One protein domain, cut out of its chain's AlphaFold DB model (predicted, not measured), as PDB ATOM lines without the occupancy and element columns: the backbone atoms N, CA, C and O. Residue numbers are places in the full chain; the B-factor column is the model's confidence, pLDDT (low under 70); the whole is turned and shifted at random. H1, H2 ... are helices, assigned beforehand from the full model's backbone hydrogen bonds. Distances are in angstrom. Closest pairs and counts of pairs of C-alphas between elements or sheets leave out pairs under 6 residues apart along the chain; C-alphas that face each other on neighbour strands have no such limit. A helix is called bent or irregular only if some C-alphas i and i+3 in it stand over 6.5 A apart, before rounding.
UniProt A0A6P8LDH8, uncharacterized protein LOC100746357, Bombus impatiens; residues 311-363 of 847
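This is residues 311 to 363 of the 847 residues of the protein "uncharacterized protein LOC100746357" of Bombus impatiens (UniProt A0A6P8LDH8). One long helix, H2, folds at a bend into a V of two arms, H2a and H2b, and two short helices, H1 and H3, close its open end. The 53 printed residues, all helix in class, hold H1, H2, H3 in that order; the whole is compact, with radius of gyration of the C-alphas 11.0 A and spans 31 by 22 by 18 A.

H2, residues 323 to 352, was assigned as one helix by its hydrogen bonds but is bent: C-alphas 336 and 339 are 9.1 A apart. Its arms, H2a (323 to 336) and H2b (339 to 352), stand at a steep tilt of 54 degrees. H3, residues 355 to 363, and H2b form a hairpin and only just touch, with 3 pairs of C-alphas within 8 A, through residue 350 of H2b alone; the closest C-alphas, of Leu 350 and Arg 358, are 5.3 A apart. H1, residues 311 to 319, touches H3 about perpendicular, at 88 degrees; the closest C-alphas, of Arg 314 and Leu 357, are 6.3 A apart. Every O i to N i+4 pair is within hydrogen-bond range in H1, H2a and H3, and 9 of 10 in H2b.

H2a and H2b each measure 20.1 A, H1 12.5 A and H3 12.3 A. C-alpha 311 is at (-41.071, -38.906, 25.845), C-alpha 363 at (-29.432, -49.099, 16.110).

The printed part has no cut, and both links are tight. Confidence is under 70 at residues 311, 317, 320 to 322 and 352.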
ATOM      1  N   GLU A 311     -41.631 -39.164  24.513       68.25
ATOM      2  CA  GLU A 311     -41.071 -38.906  25.845       68.25
ATOM      3  C   GLU A 311     -41.090 -40.164  26.733       68.25
ATOM      4  O   GLU A 311     -40.136 -40.388  27.477       68.25
ATOM      5  N   LEU A 312     -42.131 -41.001  26.623       74.38
ATOM      6  CA  LEU A 312     -42.219 -42.323  27.251       74.38
ATOM      7  C   LEU A 312     -41.115 -43.236  26.719       74.38
ATOM      8  O   LEU A 312     -40.265 -43.655  27.497       74.38
ATOM      9  N   TRP A 313     -41.036 -43.446  25.399       76.12
ATOM     10  CA  TRP A 313     -39.965 -44.265  24.825       76.12
ATOM     11  C   TRP A 313     -38.567 -43.747  25.180       76.12
ATOM     12  O   TRP A 313     -37.680 -44.556  25.423       76.12
ATOM     13  N   ARG A 314     -38.353 -42.426  25.299       74.31
ATOM     14  CA  ARG A 314     -37.061 -41.892  25.765       74.31
ATOM     15  C   ARG A 314     -36.733 -42.297  27.210       74.31
ATOM     16  O   ARG A 314     -35.571 -42.563  27.488       74.31
ATOM     17  N   LYS A 315     -37.718 -42.382  28.109       74.19
ATOM     18  CA  LYS A 315     -37.502 -42.881  29.479       74.19
ATOM     19  C   LYS A 315     -37.201 -44.373  29.495       74.19
ATOM     20  O   LYS A 315     -36.182 -44.760  30.048       74.19
ATOM     21  N   ASN A 316     -37.982 -45.177  28.774       72.50
ATOM     22  CA  ASN A 316     -37.714 -46.610  28.636       72.50
ATOM     23  C   ASN A 316     -36.306 -46.865  28.039       72.50
ATOM     24  O   ASN A 316     -35.618 -47.787  28.462       72.50
ATOM     25  N   VAL A 317     -35.818 -46.003  27.132       68.06
ATOM     26  CA  VAL A 317     -34.424 -46.005  26.625       68.06
ATOM     27  C   VAL A 317     -33.398 -45.653  27.710       68.06
ATOM     28  O   VAL A 317     -32.343 -46.285  27.777       68.06
ATOM     29  N   GLU A 318     -33.673 -44.637  28.534       70.44
ATOM     30  CA  GLU A 318     -32.834 -44.244  29.681       70.44
ATOM     31  C   GLU A 318     -32.764 -45.362  30.745       70.44
ATOM     32  O   GLU A 318     -31.730 -45.527  31.392       70.44
ATOM     33  N   GLU A 319     -33.824 -46.166  30.864       76.56
ATOM     34  CA  GLU A 319     -33.991 -47.275  31.820       76.56
ATOM     35  C   GLU A 319     -33.625 -48.664  31.224       76.56
ATOM     36  O   GLU A 319     -33.478 -49.636  31.959       76.56
ATOM     37  N   GLN A 320     -33.353 -48.736  29.911       63.09
ATOM     38  CA  GLN A 320     -33.043 -49.933  29.096       63.09
ATOM     39  C   GLN A 320     -34.153 -50.996  28.967       63.09
ATOM     40  O   GLN A 320     -33.876 -52.138  28.588       63.09
ATOM     41  N   GLU A 321     -35.410 -50.630  29.196       60.94
ATOM     42  CA  GLU A 321     -36.547 -51.544  29.059       60.94
ATOM     43  C   GLU A 321     -37.112 -51.562  27.618       60.94
ATOM     44  O   GLU A 321     -37.089 -50.571  26.886       60.94
ATOM     45  N   ASP A 322     -37.609 -52.727  27.189       65.75
ATOM     46  CA  ASP A 322     -38.483 -52.910  26.018       65.75
ATOM     47  C   ASP A 322     -38.001 -52.473  24.612       65.75
ATOM     48  O   ASP A 322     -38.800 -52.114  23.742       65.75
ATOM     49  N   PHE A 323     -36.711 -52.659  24.302       74.88
ATOM     50  CA  PHE A 323     -36.156 -52.470  22.941       74.88
ATOM     51  C   PHE A 323     -36.952 -53.166  21.820       74.88
ATOM     52  O   PHE A 323     -37.058 -52.629  20.717       74.88
ATOM     53  N   LYS A 324     -37.545 -54.340  22.088       79.81
ATOM     54  CA  LYS A 324     -38.374 -55.037  21.095       79.81
ATOM     55  C   LYS A 324     -39.698 -54.305  20.837       79.81
ATOM     56  O   LYS A 324     -40.032 -54.072  19.681       79.81
ATOM     57  N   GLN A 325     -40.415 -53.898  21.887       77.31
ATOM     58  CA  GLN A 325     -41.688 -53.185  21.736       77.31
ATOM     59  C   GLN A 325     -41.497 -51.856  20.986       77.31
ATOM     60  O   GLN A 325     -42.341 -51.465  20.186       77.31
ATOM     61  N   PHE A 326     -40.350 -51.197  21.177       79.62
ATOM     62  CA  PHE A 326     -39.970 -50.017  20.403       79.62
ATOM     63  C   PHE A 326     -39.711 -50.312  18.917       79.62
ATOM     64  O   PHE A 326     -40.093 -49.508  18.068       79.62
ATOM     65  N   GLN A 327     -39.097 -51.450  18.573       82.25
ATOM     66  CA  GLN A 327     -38.960 -51.872  17.173       82.25
ATOM     67  C   GLN A 327     -40.321 -52.195  16.545       82.25
ATOM     68  O   GLN A 327     -40.589 -51.735  15.438       82.25
ATOM     69  N   ASP A 328     -41.194 -52.898  17.271       83.19
ATOM     70  CA  ASP A 328     -42.567 -53.196  16.845       83.19
ATOM     71  C   ASP A 328     -43.369 -51.875  16.643       83.19
ATOM     72  O   ASP A 328     -44.087 -51.710  15.653       83.19
ATOM     73  N   TRP A 329     -43.171 -50.871  17.511       85.50
ATOM     74  CA  TRP A 329     -43.751 -49.524  17.386       85.50
ATOM     75  C   TRP A 329     -43.195 -48.735  16.185       85.50
ATOM     76  O   TRP A 329     -43.982 -48.200  15.400       85.50
ATOM     77  N   LEU A 330     -41.870 -48.693  15.989       84.25
ATOM     78  CA  LEU A 330     -41.238 -48.049  14.827       84.25
ATOM     79  C   LEU A 330     -41.683 -48.691  13.511       84.25
ATOM     80  O   LEU A 330     -41.942 -47.978  12.542       84.25
ATOM     81  N   GLN A 331     -41.809 -50.019  13.485       85.94
ATOM     82  CA  GLN A 331     -42.324 -50.753  12.337       85.94
ATOM     83  C   GLN A 331     -43.781 -50.363  12.043       85.94
ATOM     84  O   GLN A 331     -44.098 -50.092  10.888       85.94
ATOM     85  N   SER A 332     -44.636 -50.201  13.062       82.81
ATOM     86  CA  SER A 332     -46.004 -49.700  12.848       82.81
ATOM     87  C   SER A 332     -46.032 -48.292  12.227       82.81
ATOM     88  O   SER A 332     -46.847 -48.015  11.349       82.81
ATOM     89  N   ILE A 333     -45.090 -47.412  12.591       81.38
ATOM     90  CA  ILE A 333     -44.963 -46.072  11.988       81.38
ATOM     91  C   ILE A 333     -44.411 -46.151  10.555       81.38
ATOM     92  O   ILE A 333     -44.878 -45.417   9.686       81.38
ATOM     93  N   LYS A 334     -43.473 -47.062  10.273       88.75
ATOM     94  CA  LYS A 334     -42.957 -47.338   8.920       88.75
ATOM     95  C   LYS A 334     -44.036 -47.895   7.986       88.75
ATOM     96  O   LYS A 334     -44.042 -47.564   6.803       88.75
ATOM     97  N   GLU A 335     -44.961 -48.691   8.516       81.69
ATOM     98  CA  GLU A 335     -46.126 -49.216   7.793       81.69
ATOM     99  C   GLU A 335     -47.197 -48.141   7.551       81.69
ATOM    100  O   GLU A 335     -47.732 -48.067   6.448       81.69
ATOM    101  N   ILE A 336     -47.463 -47.262   8.527       81.94
ATOM    102  CA  ILE A 336     -48.440 -46.162   8.397       81.94
ATOM    103  C   ILE A 336     -47.944 -45.042   7.465       81.94
ATOM    104  O   ILE A 336     -48.735 -44.487   6.706       81.94
ATOM    105  N   LEU A 337     -46.659 -44.676   7.523       76.56
ATOM    106  CA  LEU A 337     -46.089 -43.589   6.708       76.56
ATOM    107  C   LEU A 337     -45.582 -44.054   5.332       76.56
ATOM    108  O   LEU A 337     -45.371 -43.231   4.442       76.56
ATOM    109  N   GLY A 338     -45.335 -45.354   5.161       84.50
ATOM    110  CA  GLY A 338     -44.568 -45.877   4.035       84.50
ATOM    111  C   GLY A 338     -43.079 -45.507   4.113       84.50
ATOM    112  O   GLY A 338     -42.660 -44.565   4.789       84.50
ATOM    113  N   SER A 339     -42.241 -46.251   3.392       82.50
ATOM    114  CA  SER A 339     -40.776 -46.165   3.511       82.50
ATOM    115  C   SER A 339     -40.166 -44.809   3.128       82.50
ATOM    116  O   SER A 339     -39.096 -44.481   3.634       82.50
ATOM    117  N   GLY A 340     -40.832 -44.013   2.282       83.31
ATOM    118  CA  GLY A 340     -40.400 -42.654   1.936       83.31
ATOM    119  C   GLY A 340     -40.585 -41.670   3.093       83.31
ATOM    120  O   GLY A 340     -39.611 -41.228   3.696       83.31
ATOM    121  N   ALA A 341     -41.839 -41.375   3.449       80.12
ATOM    122  CA  ALA A 341     -42.158 -40.400   4.494       80.12
ATOM    123  C   ALA A 341     -41.705 -40.845   5.901       80.12
ATOM    124  O   ALA A 341     -41.453 -39.994   6.755       80.12
ATOM    125  N   TYR A 342     -41.530 -42.153   6.138       88.06
ATOM    126  CA  TYR A 342     -40.851 -42.663   7.334       88.06
ATOM    127  C   TYR A 342     -39.398 -42.176   7.437       88.06
ATOM    128  O   TYR A 342     -38.971 -41.796   8.524       88.06
ATOM    129  N   GLY A 343     -38.649 -42.151   6.328       86.19
ATOM    130  CA  GLY A 343     -37.262 -41.676   6.304       86.19
ATOM    131  C   GLY A 343     -37.149 -40.189   6.648       86.19
ATOM    132  O   GLY A 343     -36.375 -39.818   7.529       86.19
ATOM    133  N   ASP A 344     -37.984 -39.353   6.025       81.44
ATOM    134  CA  ASP A 344     -38.023 -37.907   6.290       81.44
ATOM    135  C   ASP A 344     -38.460 -37.597   7.735       81.44
ATOM    136  O   ASP A 344     -37.860 -36.758   8.415       81.44
ATOM    137  N   TRP A 345     -39.472 -38.313   8.245       87.25
ATOM    138  CA  TRP A 345     -39.898 -38.226   9.647       87.25
ATOM    139  C   TRP A 345     -38.769 -38.624  10.604       87.25
ATOM    140  O   TRP A 345     -38.509 -37.923  11.588       87.25
ATOM    141  N   LEU A 346     -38.073 -39.724  10.309       84.69
ATOM    142  CA  LEU A 346     -37.002 -40.242  11.145       84.69
ATOM    143  C   LEU A 346     -35.817 -39.271  11.202       84.69
ATOM    144  O   LEU A 346     -35.337 -38.995  12.299       84.69
ATOM    145  N   GLU A 347     -35.384 -38.692  10.078       81.31
ATOM    146  CA  GLU A 347     -34.310 -37.688  10.064       81.31
ATOM    147  C   GLU A 347     -34.674 -36.405  10.834       81.31
ATOM    148  O   GLU A 347     -33.815 -35.850  11.528       81.31
ATOM    149  N   GLU A 348     -35.937 -35.952  10.831       78.94
ATOM    150  CA  GLU A 348     -36.334 -34.803  11.663       78.94
ATOM    151  C   GLU A 348     -36.352 -35.148  13.170       78.94
ATOM    152  O   GLU A 348     -35.902 -34.352  14.007       78.94
ATOM    153  N   ILE A 349     -36.803 -36.352  13.545       78.19
ATOM    154  CA  ILE A 349     -36.759 -36.837  14.938       78.19
ATOM    155  C   ILE A 349     -35.310 -37.035  15.409       78.19
ATOM    156  O   ILE A 349     -34.953 -36.583  16.504       78.19
ATOM    157  N   LEU A 350     -34.453 -37.641  14.580       77.19
ATOM    158  CA  LEU A 350     -33.016 -37.784  14.831       77.19
ATOM    159  C   LEU A 350     -32.373 -36.406  15.020       77.19
ATOM    160  O   LEU A 350     -31.679 -36.193  16.015       77.19
ATOM    161  N   SER A 351     -32.636 -35.461  14.114       74.12
ATOM    162  CA  SER A 351     -32.068 -34.109  14.133       74.12
ATOM    163  C   SER A 351     -32.469 -33.307  15.372       74.12
ATOM    164  O   SER A 351     -31.608 -32.670  15.986       74.12
ATOM    165  N   SER A 352     -33.742 -33.367  15.770       64.31
ATOM    166  CA  SER A 352     -34.321 -32.524  16.826       64.31
ATOM    167  C   SER A 352     -34.096 -33.014  18.265       64.31
ATOM    168  O   SER A 352     -34.411 -32.277  19.204       64.31
ATOM    169  N   ARG A 353     -33.566 -34.231  18.480       71.00
ATOM    170  CA  ARG A 353     -33.482 -34.866  19.814       71.00
ATOM    171  C   ARG A 353     -32.078 -35.346  20.221       71.00
ATOM    172  O   ARG A 353     -31.110 -35.290  19.456       71.00
ATOM    173  N   GLY A 354     -31.987 -35.738  21.499       70.50
ATOM    174  CA  GLY A 354     -30.759 -36.025  22.251       70.50
ATOM    175  C   GLY A 354     -29.952 -37.237  21.771       70.50
ATOM    176  O   GLY A 354     -30.427 -38.069  20.998       70.50
ATOM    177  N   LYS A 355     -28.697 -37.324  22.233       73.25
ATOM    178  CA  LYS A 355     -27.685 -38.243  21.686       73.25
ATOM    179  C   LYS A 355     -27.965 -39.722  21.974       73.25
ATOM    180  O   LYS A 355     -27.677 -40.533  21.098       73.25
ATOM    181  N   GLU A 356     -28.508 -40.086  23.137       70.12
ATOM    182  CA  GLU A 356     -28.879 -41.477  23.441       70.12
ATOM    183  C   GLU A 356     -30.010 -41.969  22.527       70.12
ATOM    184  O   GLU A 356     -29.821 -42.943  21.800       70.12
ATOM    185  N   LEU A 357     -31.137 -41.246  22.475       74.00
ATOM    186  CA  LEU A 357     -32.272 -41.591  21.607       74.00
ATOM    187  C   LEU A 357     -31.851 -41.682  20.131       74.00
ATOM    188  O   LEU A 357     -32.257 -42.607  19.434       74.00
ATOM    189  N   ARG A 358     -30.972 -40.781  19.668       78.62
ATOM    190  CA  ARG A 358     -30.419 -40.813  18.304       78.62
ATOM    191  C   ARG A 358     -29.648 -42.108  18.015       78.62
ATOM    192  O   ARG A 358     -29.872 -42.717  16.973       78.62
ATOM    193  N   LYS A 359     -28.793 -42.562  18.943       77.31
ATOM    194  CA  LYS A 359     -28.082 -43.851  18.822       77.31
ATOM    195  C   LYS A 359     -29.049 -45.038  18.800       77.31
ATOM    196  O   LYS A 359     -28.839 -45.966  18.028       77.31
ATOM    197  N   TRP A 360     -30.086 -45.017  19.638       74.69
ATOM    198  CA  TRP A 360     -31.039 -46.127  19.769       74.69
ATOM    199  C   TRP A 360     -31.966 -46.243  18.552       74.69
ATOM    200  O   TRP A 360     -32.186 -47.343  18.049       74.69
ATOM    201  N   LEU A 361     -32.424 -45.109  18.006       80.19
ATOM    202  CA  LEU A 361     -33.125 -45.035  16.719       80.19
ATOM    203  C   LEU A 361     -32.254 -45.585  15.578       80.19
ATOM    204  O   LEU A 361     -32.712 -46.440  14.827       80.19
ATOM    205  N   GLN A 362     -30.986 -45.167  15.486       79.19
ATOM    206  CA  GLN A 362     -30.049 -45.663  14.466       79.19
ATOM    207  C   GLN A 362     -29.776 -47.173  14.603       79.19
ATOM    208  O   GLN A 362     -29.798 -47.893  13.606       79.19
ATOM    209  N   ALA A 363     -29.594 -47.671  15.830       74.75
ATOM    210  CA  ALA A 363     -29.432 -49.099  16.110       74.75
ATOM    211  C   ALA A 363     -30.705 -49.924  15.834       74.75
ATOM    212  O   ALA A 363     -30.605 -51.109  15.530       74.75
TER     213      ALA A 363